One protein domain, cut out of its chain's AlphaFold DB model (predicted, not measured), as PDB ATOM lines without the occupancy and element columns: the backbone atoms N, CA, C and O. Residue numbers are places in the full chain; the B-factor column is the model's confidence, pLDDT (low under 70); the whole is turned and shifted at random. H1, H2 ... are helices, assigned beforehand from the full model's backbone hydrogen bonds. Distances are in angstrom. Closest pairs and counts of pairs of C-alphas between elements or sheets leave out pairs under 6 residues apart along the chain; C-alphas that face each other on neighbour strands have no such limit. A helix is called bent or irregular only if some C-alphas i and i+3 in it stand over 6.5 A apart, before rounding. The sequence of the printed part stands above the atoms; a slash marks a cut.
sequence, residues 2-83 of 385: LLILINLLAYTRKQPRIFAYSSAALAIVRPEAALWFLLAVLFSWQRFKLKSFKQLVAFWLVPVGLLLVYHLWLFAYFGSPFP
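AT A GLANCE: This is residues 2 to 83 of the 385 residues of an uncharacterized protein of bacterium ADurb.Bin425 (UniProt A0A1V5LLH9). Four helices run nearly along one another, up and down in turn: H1, H2 and H4 make a row with H2 in the middle, and H3 packs on H2 over one side of that row. H4 is the longest and has a kink early in its course; H3 meets it there over a short stretch. The printed part has 82 residues, with four named helices in the order H1, H2, H3, H4 and no named strand, and its class is all helix. It is compact, with a radius of gyration of the C-alphas of 13.1 A, and only just flat, spanning 40 by 29 by 16 A.

IN THESE COORDINATES: Find C-alpha 2 at (177.526, 152.971, 228.790); from there H1 runs through residues 2 to 12, 15.3 A from first to last C-alpha. Next look at H2, residues 16 to 29, 20.1 A long, beginning at C-alpha 16 at (194.202, 151.109, 223.514). H3 follows with residues 33 to 47, 19.8 A long. H4, residues 53 to 78, measures 34.2 A and ends at C-alpha 78 at (169.143, 153.298, 201.980). H4 is irregular: C-alphas 59 and 62 are 7.6 A apart, and it has a kink of 51 degrees near residue 60.

HOW THE PARTS SIT: Start from H2, the hub, which touches the three other helices. H1 and H2 are a helical hairpin; they touch, the closest C-alphas being those of Asn 7 and Phe 19 at 5.0 A, with a shallow tilt of 26 degrees, opposite ways. H2, H3 and H4 are an up and down bundle, each helix running against the one before it. The hairpin of H2 and H3 has its closest C-alphas at Ala 27 and Ala 33, 4.5 A apart, with a shallow tilt of 12 degrees. Residues 59 to 70 of H4 touch H2, the same way at a shallow tilt of 20 degrees; the closest C-alphas, of Ala 24 and Pro 63, are 5.6 A apart. In the hairpin of H3 and H4, residues 41 to 45 of H3 and 56 to 60 of H4 touch, the closest C-alphas being those of Trp 45 and Leu 56 at 6.8 A. H1 and H3 are close but not clearly touching, the C-alphas of Tyr 11 and Arg 47 being closest at 7.9 A, and H1 and H4 are apart. In H1 and H2 every O i to N i+4 pair is within hydrogen-bond range; in H3 it is 9 of 11 and in H4 20 of 22.

THE WHOLE: Look at Arg 13 and Gly 79 for the two C-alphas farthest apart, 40.1 A. The printed part has no cut, and the links H1 to H2, H2 to H3 and H3 to H4 are tight. The mean pLDDT of the printed part is 91.8; residues 82 to 83 are under 70.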
ATOM      1  N   LEU A   2     176.634 154.103 228.460       89.00
ATOM      2  CA  LEU A   2     177.526 152.971 228.790       89.00
ATOM      3  C   LEU A   2     178.815 152.950 227.949       89.00
ATOM      4  O   LEU A   2     179.909 152.905 228.496       89.00
ATOM      5  N   LEU A   3     178.690 153.069 226.624       92.94
ATOM      6  CA  LEU A   3     179.843 153.115 225.721       92.94
ATOM      7  C   LEU A   3     180.784 154.305 225.996       92.94
ATOM      8  O   LEU A   3     181.993 154.153 225.871       92.94
ATOM      9  N   ILE A   4     180.254 155.457 226.431       94.00
ATOM     10  CA  ILE A   4     181.065 156.621 226.831       94.00
ATOM     11  C   ILE A   4     181.879 156.272 228.081       94.00
ATOM     12  O   ILE A   4     183.079 156.517 228.118       94.00
ATOM     13  N   LEU A   5     181.253 155.650 229.087       93.50
ATOM     14  CA  LEU A   5     181.945 155.212 230.304       93.50
ATOM     15  C   LEU A   5     183.043 154.190 229.996       93.50
ATOM     16  O   LEU A   5     184.172 154.370 230.443       93.50
ATOM     17  N   ILE A   6     182.740 153.164 229.195       96.00
ATOM     18  CA  ILE A   6     183.727 152.161 228.763       96.00
ATOM     19  C   ILE A   6     184.901 152.846 228.056       96.00
ATOM     20  O   ILE A   6     186.058 152.563 228.369       96.00
ATOM     21  N   ASN A   7     184.618 153.788 227.154       96.81
ATOM     22  CA  ASN A   7     185.639 154.519 226.414       96.81
ATOM     23  C   ASN A   7     186.541 155.353 227.335       96.81
ATOM     24  O   ASN A   7     187.767 155.253 227.268       96.81
ATOM     25  N   LEU A   8     185.952 156.122 228.255       96.44
ATOM     26  CA  LEU A   8     186.698 156.943 229.210       96.44
ATOM     27  C   LEU A   8     187.511 156.103 230.202       96.44
ATOM     28  O   LEU A   8     188.649 156.461 230.526       96.44
ATOM     29  N   LEU A   9     186.973 154.970 230.653       96.25
ATOM     30  CA  LEU A   9     187.692 154.022 231.504       96.25
ATOM     31  C   LEU A   9     188.870 153.397 230.755       96.25
ATOM     32  O   LEU A   9     189.982 153.397 231.285       96.25
ATOM     33  N   ALA A  10     188.671 152.950 229.513       97.25
ATOM     34  CA  ALA A  10     189.739 152.411 228.675       97.25
ATOM     35  C   ALA A  10     190.838 153.453 228.416       97.25
ATOM     36  O   ALA A  10     192.028 153.155 228.541       97.25
ATOM     37  N   TYR A  11     190.460 154.705 228.146       97.00
ATOM     38  CA  TYR A  11     191.401 155.814 227.984       97.00
ATOM     39  C   TYR A  11     192.206 156.093 229.269       97.00
ATOM     40  O   TYR A  11     193.431 156.294 229.242       97.00
ATOM     41  N   THR A  12     191.534 156.045 230.422       95.44
ATOM     42  CA  THR A  12     192.154 156.225 231.743       95.44
ATOM     43  C   THR A  12     193.133 155.093 232.047       95.44
ATOM     44  O   THR A  12     194.297 155.360 232.354       95.44
ATOM     45  N   ARG A  13     192.702 153.840 231.861       96.06
ATOM     46  CA  ARG A  13     193.477 152.608 232.092       96.06
ATOM     47  C   ARG A  13     194.512 152.311 231.006       96.06
ATOM     48  O   ARG A  13     195.206 151.308 231.103       96.06
ATOM     49  N   LYS A  14     194.637 153.178 229.995       95.38
ATOM     50  CA  LYS A  14     195.526 153.001 228.841       95.38
ATOM     51  C   LYS A  14     195.313 151.647 228.147       95.38
ATOM     52  O   LYS A  14     196.274 150.964 227.817       95.38
ATOM     53  N   GLN A  15     194.056 151.267 227.928       95.81
ATOM     54  CA  GLN A  15     193.660 150.068 227.188       95.81
ATOM     55  C   GLN A  15     193.336 150.454 225.734       95.81
ATOM     56  O   GLN A  15     192.178 150.740 225.418       95.81
ATOM     57  N   PRO A  16     194.339 150.498 224.834       93.19
ATOM     58  CA  PRO A  16     194.202 151.109 223.514       93.19
ATOM     59  C   PRO A  16     193.137 150.415 222.658       93.19
ATOM     60  O   PRO A  16     192.298 151.078 222.061       93.19
ATOM     61  N   ARG A  17     193.099 149.076 222.652       94.06
ATOM     62  CA  ARG A  17     192.126 148.316 221.851       94.06
ATOM     63  C   ARG A  17     190.683 148.628 222.256       94.06
ATOM     64  O   ARG A  17     189.885 149.007 221.409       94.06
ATOM     65  N   ILE A  18     190.364 148.534 223.549       96.62
ATOM     66  CA  ILE A  18     189.008 148.809 224.056       96.62
ATOM     67  C   ILE A  18     188.618 150.260 223.763       96.62
ATOM     68  O   ILE A  18     187.483 150.518 223.368       96.62
ATOM     69  N   PHE A  19     189.556 151.202 223.890       97.69
ATOM     70  CA  PHE A  19     189.324 152.601 223.544       97.69
ATOM     71  C   PHE A  19     188.949 152.774 222.066       97.69
ATOM     72  O   PHE A  19     187.938 153.399 221.765       97.69
ATOM     73  N   ALA A  20     189.697 152.166 221.144       96.75
ATOM     74  CA  ALA A  20     189.426 152.310 219.717       96.75
ATOM     75  C   ALA A  20     188.098 151.657 219.296       96.75
ATOM     76  O   ALA A  20     187.279 152.297 218.635       96.75
ATOM     77  N   TYR A  21     187.836 150.426 219.748       96.75
ATOM     78  CA  TYR A  21     186.582 149.728 219.443       96.75
ATOM     79  C   TYR A  21     185.360 150.408 220.065       96.75
ATOM     80  O   TYR A  21     184.338 150.543 219.399       96.75
ATOM     81  N   SER A  22     185.452 150.893 221.308       96.69
ATOM     82  CA  SER A  22     184.338 151.630 221.925       96.69
ATOM     83  C   SER A  22     184.096 152.988 221.260       96.69
ATOM     84  O   SER A  22     182.939 153.383 221.143       96.69
ATOM     85  N   SER A  23     185.132 153.674 220.760       96.50
ATOM     86  CA  SER A  23     184.964 154.889 219.947       96.50
ATOM     87  C   SER A  23     184.256 154.594 218.622       96.50
ATOM     88  O   SER A  23     183.350 155.335 218.246       96.50
ATOM     89  N   ALA A  24     184.629 153.517 217.922       95.56
ATOM     90  CA  ALA A  24     183.948 153.119 216.686       95.56
ATOM     91  C   ALA A  24     182.495 152.696 216.951       95.56
ATOM     92  O   ALA A  24     181.587 153.144 216.258       95.56
ATOM     93  N   ALA A  25     182.252 151.911 218.004       95.38
ATOM     94  CA  ALA A  25     180.904 151.523 218.409       95.38
ATOM     95  C   ALA A  25     180.032 152.744 218.752       95.38
ATOM     96  O   ALA A  25     178.863 152.781 218.380       95.38
ATOM     97  N   LEU A  26     180.591 153.769 219.411       94.00
ATOM     98  CA  LEU A  26     179.888 155.036 219.639       94.00
ATOM     99  C   LEU A  26     179.456 155.687 218.316       94.00
ATOM    100  O   LEU A  26     178.291 156.063 218.196       94.00
ATOM    101  N   ALA A  27     180.370 155.777 217.345       92.69
ATOM    102  CA  ALA A  27     180.134 156.346 216.014       92.69
ATOM    103  C   ALA A  27     179.116 155.565 215.166       92.69
ATOM    104  O   ALA A  27     178.392 156.166 214.381       92.69
ATOM    105  N   ILE A  28     179.006 154.249 215.363       90.44
ATOM    106  CA  ILE A  28     177.976 153.419 214.718       90.44
ATOM    107  C   ILE A  28     176.592 153.687 215.328       90.44
ATOM    108  O   ILE A  28     175.602 153.800 214.609       90.44
ATOM    109  N   VAL A  29     176.511 153.801 216.659       87.44
ATOM    110  CA  VAL A  29     175.228 153.937 217.372       87.44
ATOM    111  C   VAL A  29     174.633 155.343 217.230       87.44
ATOM    112  O   VAL A  29     173.414 155.496 217.330       87.44
ATOM    113  N   ARG A  30     175.456 156.384 217.027       85.38
ATOM    114  CA  ARG A  30     174.990 157.775 216.889       85.38
ATOM    115  C   ARG A  30     175.819 158.557 215.862       85.38
ATOM    116  O   ARG A  30     177.041 158.561 215.984       85.38
ATOM    117  N   PRO A  31     175.202 159.306 214.932       82.25
ATOM    118  CA  PRO A  31     175.943 160.034 213.897       82.25
ATOM    119  C   PRO A  31     176.859 161.129 214.468       82.25
ATOM    120  O   PRO A  31     178.011 161.262 214.061       82.25
ATOM    121  N   GLU A  32     176.406 161.876 215.476       86.88
ATOM    122  CA  GLU A  32     177.196 162.936 216.115       86.88
ATOM    123  C   GLU A  32     178.420 162.402 216.887       86.88
ATOM    124  O   GLU A  32     179.359 163.146 217.179       86.88
ATOM    125  N   ALA A  33     178.465 161.094 217.166       92.19
ATOM    126  CA  ALA A  33     179.624 160.452 217.772       92.19
ATOM    127  C   ALA A  33     180.826 160.351 216.816       92.19
ATOM    128  O   ALA A  33     181.929 160.041 217.268       92.19
ATOM    129  N   ALA A  34     180.668 160.688 215.531       91.50
ATOM    130  CA  ALA A  34     181.798 160.915 214.634       91.50
ATOM    131  C   ALA A  34     182.755 161.995 215.182       91.50
ATOM    132  O   ALA A  34     183.972 161.842 215.102       91.50
ATOM    133  N   LEU A  35     182.227 163.040 215.834       94.19
ATOM    134  CA  LEU A  35     183.038 164.090 216.470       94.19
ATOM    135  C   LEU A  35     183.872 163.535 217.633       94.19
ATOM    136  O   LEU A  35     185.053 163.859 217.775       94.19
ATOM    137  N   TRP A  36     183.275 162.645 218.433       95.69
ATOM    138  CA  TRP A  36     183.982 161.908 219.481       95.69
ATOM    139  C   TRP A  36     185.078 161.023 218.885       95.69
ATOM    140  O   TRP A  36     186.204 161.007 219.378       95.69
ATOM    141  N   PHE A  37     184.759 160.288 217.818       95.62
ATOM    142  CA  PHE A  37     185.692 159.396 217.141       95.62
ATOM    143  C   PHE A  37     186.925 160.148 216.625       95.62
ATOM    144  O   PHE A  37     188.051 159.733 216.901       95.62
ATOM    145  N   LEU A  38     186.732 161.298 215.971       94.75
ATOM    146  CA  LEU A  38     187.824 162.152 215.497       94.75
ATOM    147  C   LEU A  38     188.733 162.607 216.647       94.75
ATOM    148  O   LEU A  38     189.956 162.464 216.571       94.75
ATOM    149  N   LEU A  39     188.155 163.094 217.750       96.44
ATOM    150  CA  LEU A  39     188.943 163.468 218.927       96.44
ATOM    151  C   LEU A  39     189.652 162.268 219.555       96.44
ATOM    152  O   LEU A  39     190.791 162.404 219.997       96.44
ATOM    153  N   ALA A  40     189.028 161.091 219.569       96.31
ATOM    154  CA  ALA A  40     189.650 159.877 220.076       96.31
ATOM    155  C   ALA A  40     190.895 159.497 219.261       96.31
ATOM    156  O   ALA A  40     191.926 159.167 219.854       96.31
ATOM    157  N   VAL A  41     190.842 159.613 217.930       95.31
ATOM    158  CA  VAL A  41     192.007 159.416 217.053       95.31
ATOM    159  C   VAL A  41     193.121 160.400 217.418       95.31
ATOM    160  O   VAL A  41     194.250 159.976 217.675       95.31
ATOM    161  N   LEU A  42     192.814 161.692 217.555       94.06
ATOM    162  CA  LEU A  42     193.812 162.712 217.910       94.06
ATOM    163  C   LEU A  42     194.420 162.488 219.304       94.06
ATOM    164  O   LEU A  42     195.639 162.541 219.483       94.06
ATOM    165  N   PHE A  43     193.588 162.180 220.299       95.31
ATOM    166  CA  PHE A  43     194.026 161.939 221.676       95.31
ATOM    167  C   PHE A  43     194.827 160.638 221.808       95.31
ATOM    168  O   PHE A  43     195.690 160.534 222.685       95.31
ATOM    169  N   SER A  44     194.589 159.661 220.927       94.81
ATOM    170  CA  SER A  44     195.324 158.396 220.933       94.81
ATOM    171  C   SER A  44     196.822 158.587 220.689       94.81
ATOM    172  O   SER A  44     197.631 157.938 221.357       94.81
ATOM    173  N   TRP A  45     197.192 159.545 219.830       91.50
ATOM    174  CA  TRP A  45     198.585 159.855 219.512       91.50
ATOM    175  C   TRP A  45     199.391 160.189 220.769       91.50
ATOM    176  O   TRP A  45     200.402 159.554 221.070       91.50
ATOM    177  N   GLN A  46     198.892 161.151 221.552       90.94
ATOM    178  CA  GLN A  46     199.554 161.623 222.768       90.94
ATOM    179  C   GLN A  46     199.424 160.612 223.912       90.94
ATOM    180  O   GLN A  46     200.391 160.346 224.628       90.94
ATOM    181  N   ARG A  47     198.235 160.025 224.101       92.94
ATOM    182  CA  ARG A  47     197.960 159.171 225.265       92.94
ATOM    183  C   ARG A  47     198.705 157.847 225.224       92.94
ATOM    184  O   ARG A  47     199.203 157.407 226.265       92.94
ATOM    185  N   PHE A  48     198.753 157.217 224.055       93.56
ATOM    186  CA  PHE A  48     199.371 155.905 223.867       93.56
ATOM    187  C   PHE A  48     200.810 155.997 223.350       93.56
ATOM    188  O   PHE A  48     201.412 154.966 223.071       93.56
ATOM    189  N   LYS A  49     201.379 157.214 223.291       92.12
ATOM    190  CA  LYS A  49     202.769 157.479 222.887       92.12
ATOM    191  C   LYS A  49     203.108 156.864 221.523       92.12
ATOM    192  O   LYS A  49     204.162 156.247 221.360       92.12
ATOM    193  N   LEU A  50     202.202 157.013 220.557       91.75
ATOM    194  CA  LEU A  50     202.424 156.527 219.197       91.75
ATOM    195  C   LEU A  50     203.546 157.357 218.560       91.75
ATOM    196  O   LEU A  50     203.506 158.586 218.586       91.75
ATOM    197  N   LYS A  51     204.571 156.685 218.032       92.19
ATOM    198  CA  LYS A  51     205.799 157.331 217.535       92.19
ATOM    199  C   LYS A  51     205.732 157.706 216.056       92.19
ATOM    200  O   LYS A  51     206.589 158.438 215.578       92.19
ATOM    201  N   SER A  52     204.766 157.175 215.312       93.69
ATOM    202  CA  SER A  52     204.647 157.416 213.873       93.69
ATOM    203  C   SER A  52     203.204 157.363 213.394       93.69
ATOM    204  O   SER A  52     202.349 156.708 213.994       93.69
ATOM    205  N   PHE A  53     202.954 157.989 212.242       92.44
ATOM    206  CA  PHE A  53     201.652 157.937 211.580       92.44
ATOM    207  C   PHE A  53     201.260 156.510 211.188       92.44
ATOM    208  O   PHE A  53     200.106 156.126 211.346       92.44
ATOM    209  N   LYS A  54     202.232 155.674 210.797       94.00
ATOM    210  CA  LYS A  54     202.006 154.248 210.513       94.00
ATOM    211  C   LYS A  54     201.425 153.507 211.722       94.00
ATOM    212  O   LYS A  54     200.513 152.704 211.557       94.00
ATOM    213  N   GLN A  55     201.904 153.804 212.934       92.69
ATOM    214  CA  GLN A  55     201.354 153.214 214.159       92.69
ATOM    215  C   GLN A  55     199.931 153.700 214.447       92.69
ATOM    216  O   GLN A  55     199.104 152.894 214.865       92.69
ATOM    217  N   LEU A  56     199.628 154.980 214.196       93.44
ATOM    218  CA  LEU A  56     198.260 155.498 214.307       93.44
ATOM    219  C   LEU A  56     197.317 154.786 213.334       93.44
ATOM    220  O   LEU A  56     196.258 154.318 213.749       93.44
ATOM    221  N   VAL A  57     197.709 154.673 212.063       93.31
ATOM    222  CA  VAL A  57     196.906 154.001 211.035       93.31
ATOM    223  C   VAL A  57     196.682 152.540 211.404       93.31
ATOM    224  O   VAL A  57     195.537 152.112 211.464       93.31
ATOM    225  N   ALA A  58     197.737 151.791 211.736       92.81
ATOM    226  CA  ALA A  58     197.610 150.387 212.133       92.81
ATOM    227  C   ALA A  58     196.703 150.206 213.363       92.81
ATOM    228  O   ALA A  58     195.924 149.259 213.432       92.81
ATOM    229  N   PHE A  59     196.774 151.136 214.320       92.00
ATOM    230  CA  PHE A  59     195.957 151.120 215.529       92.00
ATOM    231  C   PHE A  59     194.460 151.330 215.247       92.00
ATOM    232  O   PHE A  59     193.622 150.673 215.868       92.00
ATOM    233  N   TRP A  60     194.121 152.208 214.301       96.56
ATOM    234  CA  TRP A  60     192.737 152.541 213.950       96.56
ATOM    235  C   TRP A  60     192.191 151.785 212.735       96.56
ATOM    236  O   TRP A  60     190.994 151.879 212.479       96.56
ATOM    237  N   LEU A  61     193.015 151.006 212.027       95.50
ATOM    238  CA  LEU A  61     192.655 150.354 210.765       95.50
ATOM    239  C   LEU A  61     191.375 149.520 210.873       95.50
ATOM    240  O   LEU A  61     190.436 149.733 210.114       95.50
ATOM    241  N   VAL A  62     191.316 148.600 211.842       95.94
ATOM    242  CA  VAL A  62     190.146 147.725 212.022       95.94
ATOM    243  C   VAL A  62     188.917 148.512 212.511       95.94
ATOM    244  O   VAL A  62     187.867 148.389 211.883       95.94
ATOM    245  N   PRO A  63     188.999 149.364 213.557       96.31
ATOM    246  CA  PRO A  63     187.874 150.212 213.964       96.31
ATOM    247  C   PRO A  63     187.312 151.107 212.845       96.31
ATOM    248  O   PRO A  63     186.095 151.214 212.706       96.31
ATOM    249  N   VAL A  64     188.180 151.727 212.036       95.44
ATOM    250  CA  VAL A  64     187.778 152.536 210.871       95.44
ATOM    251  C   VAL A  64     187.156 151.653 209.795       95.44
ATOM    252  O   VAL A  64     186.126 152.020 209.239       95.44
ATOM    253  N   GLY A  65     187.730 150.476 209.532       95.19
ATOM    254  CA  GLY A  65     187.180 149.508 208.586       95.19
ATOM    255  C   GLY A  65     185.759 149.077 208.955       95.19
ATOM    256  O   GLY A  65     184.887 149.072 208.094       95.19
ATOM    257  N   LEU A  66     185.487 148.806 210.236       93.31
ATOM    258  CA  LEU A  66     184.134 148.481 210.707       93.31
ATOM    259  C   LEU A  66     183.156 149.645 210.509       93.31
ATOM    260  O   LEU A  66     182.029 149.433 210.063       93.31
ATOM    261  N   LEU A  67     183.592 150.875 210.808       92.25
ATOM    262  CA  LEU A  67     182.793 152.075 210.562       92.25
ATOM    263  C   LEU A  67     182.465 152.212 209.068       92.25
ATOM    264  O   LEU A  67     181.317 152.480 208.716       92.25
ATOM    265  N   LEU A  68     183.459 152.008 208.202       92.75
ATOM    266  CA  LEU A  68     183.310 152.098 206.754       92.75
ATOM    267  C   LEU A  68     182.346 151.031 206.228       92.75
ATOM    268  O   LEU A  68     181.415 151.378 205.512       92.75
ATOM    269  N   VAL A  69     182.518 149.765 206.621       94.19
ATOM    270  CA  VAL A  69     181.621 148.665 206.226       94.19
ATOM    271  C   VAL A  69     180.180 148.967 206.633       94.19
ATOM    272  O   VAL A  69     179.271 148.796 205.826       94.19
ATOM    273  N   TYR A  70     179.967 149.483 207.846       91.19
ATOM    274  CA  TYR A  70     178.637 149.877 208.305       91.19
ATOM    275  C   TYR A  70     178.025 150.994 207.443       91.19
ATOM    276  O   TYR A  70     176.888 150.867 206.999       91.19
ATOM    277  N   HIS A  71     178.772 152.064 207.153       88.06
ATOM    278  CA  HIS A  71     178.252 153.178 206.346       88.06
ATOM    279  C   HIS A  71     178.078 152.811 204.868       88.06
ATOM    280  O   HIS A  71     177.151 153.304 204.233       88.06
ATOM    281  N   LEU A  72     178.920 151.927 204.324       91.88
ATOM    282  CA  LEU A  72     178.737 151.366 202.984       91.88
ATOM    283  C   LEU A  72     177.478 150.505 202.915       91.88
ATOM    284  O   LEU A  72     176.735 150.599 201.944       91.88
ATOM    285  N   TRP A  73     177.207 149.708 203.949       90.19
ATOM    286  CA  TRP A  73     175.968 148.942 204.032       90.19
ATOM    287  C   TRP A  73     174.741 149.858 204.131       90.19
ATOM    288  O   TRP A  73     173.776 149.652 203.399       90.19
ATOM    289  N   LEU A  74     174.796 150.911 204.957       85.25
ATOM    290  CA  LEU A  74     173.739 151.928 205.003       85.25
ATOM    291  C   LEU A  74     173.531 152.584 203.635       85.25
ATOM    292  O   LEU A  74     172.394 152.724 203.198       85.25
ATOM    293  N   PHE A  75     174.616 152.934 202.944       87.19
ATOM    294  CA  PHE A  75     174.552 153.501 201.603       87.19
ATOM    295  C   PHE A  75     173.917 152.535 200.602       87.19
ATOM    296  O   PHE A  75     173.039 152.939 199.850       87.19
ATOM    297  N   ALA A  76     174.310 151.262 200.617       88.75
ATOM    298  CA  ALA A  76     173.754 150.249 199.727       88.75
ATOM    299  C   ALA A  76     172.265 149.979 200.000       88.75
ATOM    300  O   ALA A  76     171.502 149.776 199.061       88.75
ATOM    301  N   TYR A  77     171.847 149.990 201.269       82.56
ATOM    302  CA  TYR A  77     170.469 149.690 201.661       82.56
ATOM    303  C   TYR A  77     169.530 150.898 201.517       82.56
ATOM    304  O   TYR A  77     168.413 150.760 201.030       82.56
ATOM    305  N   PHE A  78     169.968 152.085 201.945       74.44
ATOM    306  CA  PHE A  78     169.143 153.298 201.980       74.44
ATOM    307  C   PHE A  78     169.438 154.278 200.835       74.44
ATOM    308  O   PHE A  78     168.725 155.268 200.700       74.44
ATOM    309  N   GLY A  79     170.489 154.081 200.037       80.50
ATOM    310  CA  GLY A  79     170.942 155.060 199.035       80.50
ATOM    311  C   GLY A  79     171.636 156.294 199.631       80.50
ATOM    312  O   GLY A  79     171.877 157.273 198.930       80.50
ATOM    313  N   SER A  80     171.940 156.283 200.933       78.38
ATOM    314  CA  SER A  80     172.601 157.374 201.657       78.38
ATOM    315  C   SER A  80     173.442 156.806 202.804       78.38
ATOM    316  O   SER A  80     172.988 155.885 203.485       78.38
ATOM    317  N   PRO A  81     174.647 157.349 203.079       75.19
ATOM    318  CA  PRO A  81     175.458 156.884 204.203       75.19
ATOM    319  C   PRO A  81     174.924 157.419 205.542       75.19
ATOM    320  O   PRO A  81     175.366 156.990 206.606       75.19
ATOM    321  N   PHE A  82     173.970 158.358 205.495       68.25
ATOM    322  CA  PHE A  82     173.289 158.922 206.651       68.25
ATOM    323  C   PHE A  82     171.813 158.505 206.657       68.25
ATOM    324  O   PHE A  82     171.170 158.554 205.605       68.25
ATOM    325  N   PRO A  83     171.235 158.158 207.822       62.59
ATOM    326  CA  PRO A  83     169.822 157.806 207.915       62.59
ATOM    327  C   PRO A  83     168.914 158.941 207.408       62.59
ATOM    328  O   PRO A  83     169.021 160.075 207.885       62.59
TER     329      PRO A  83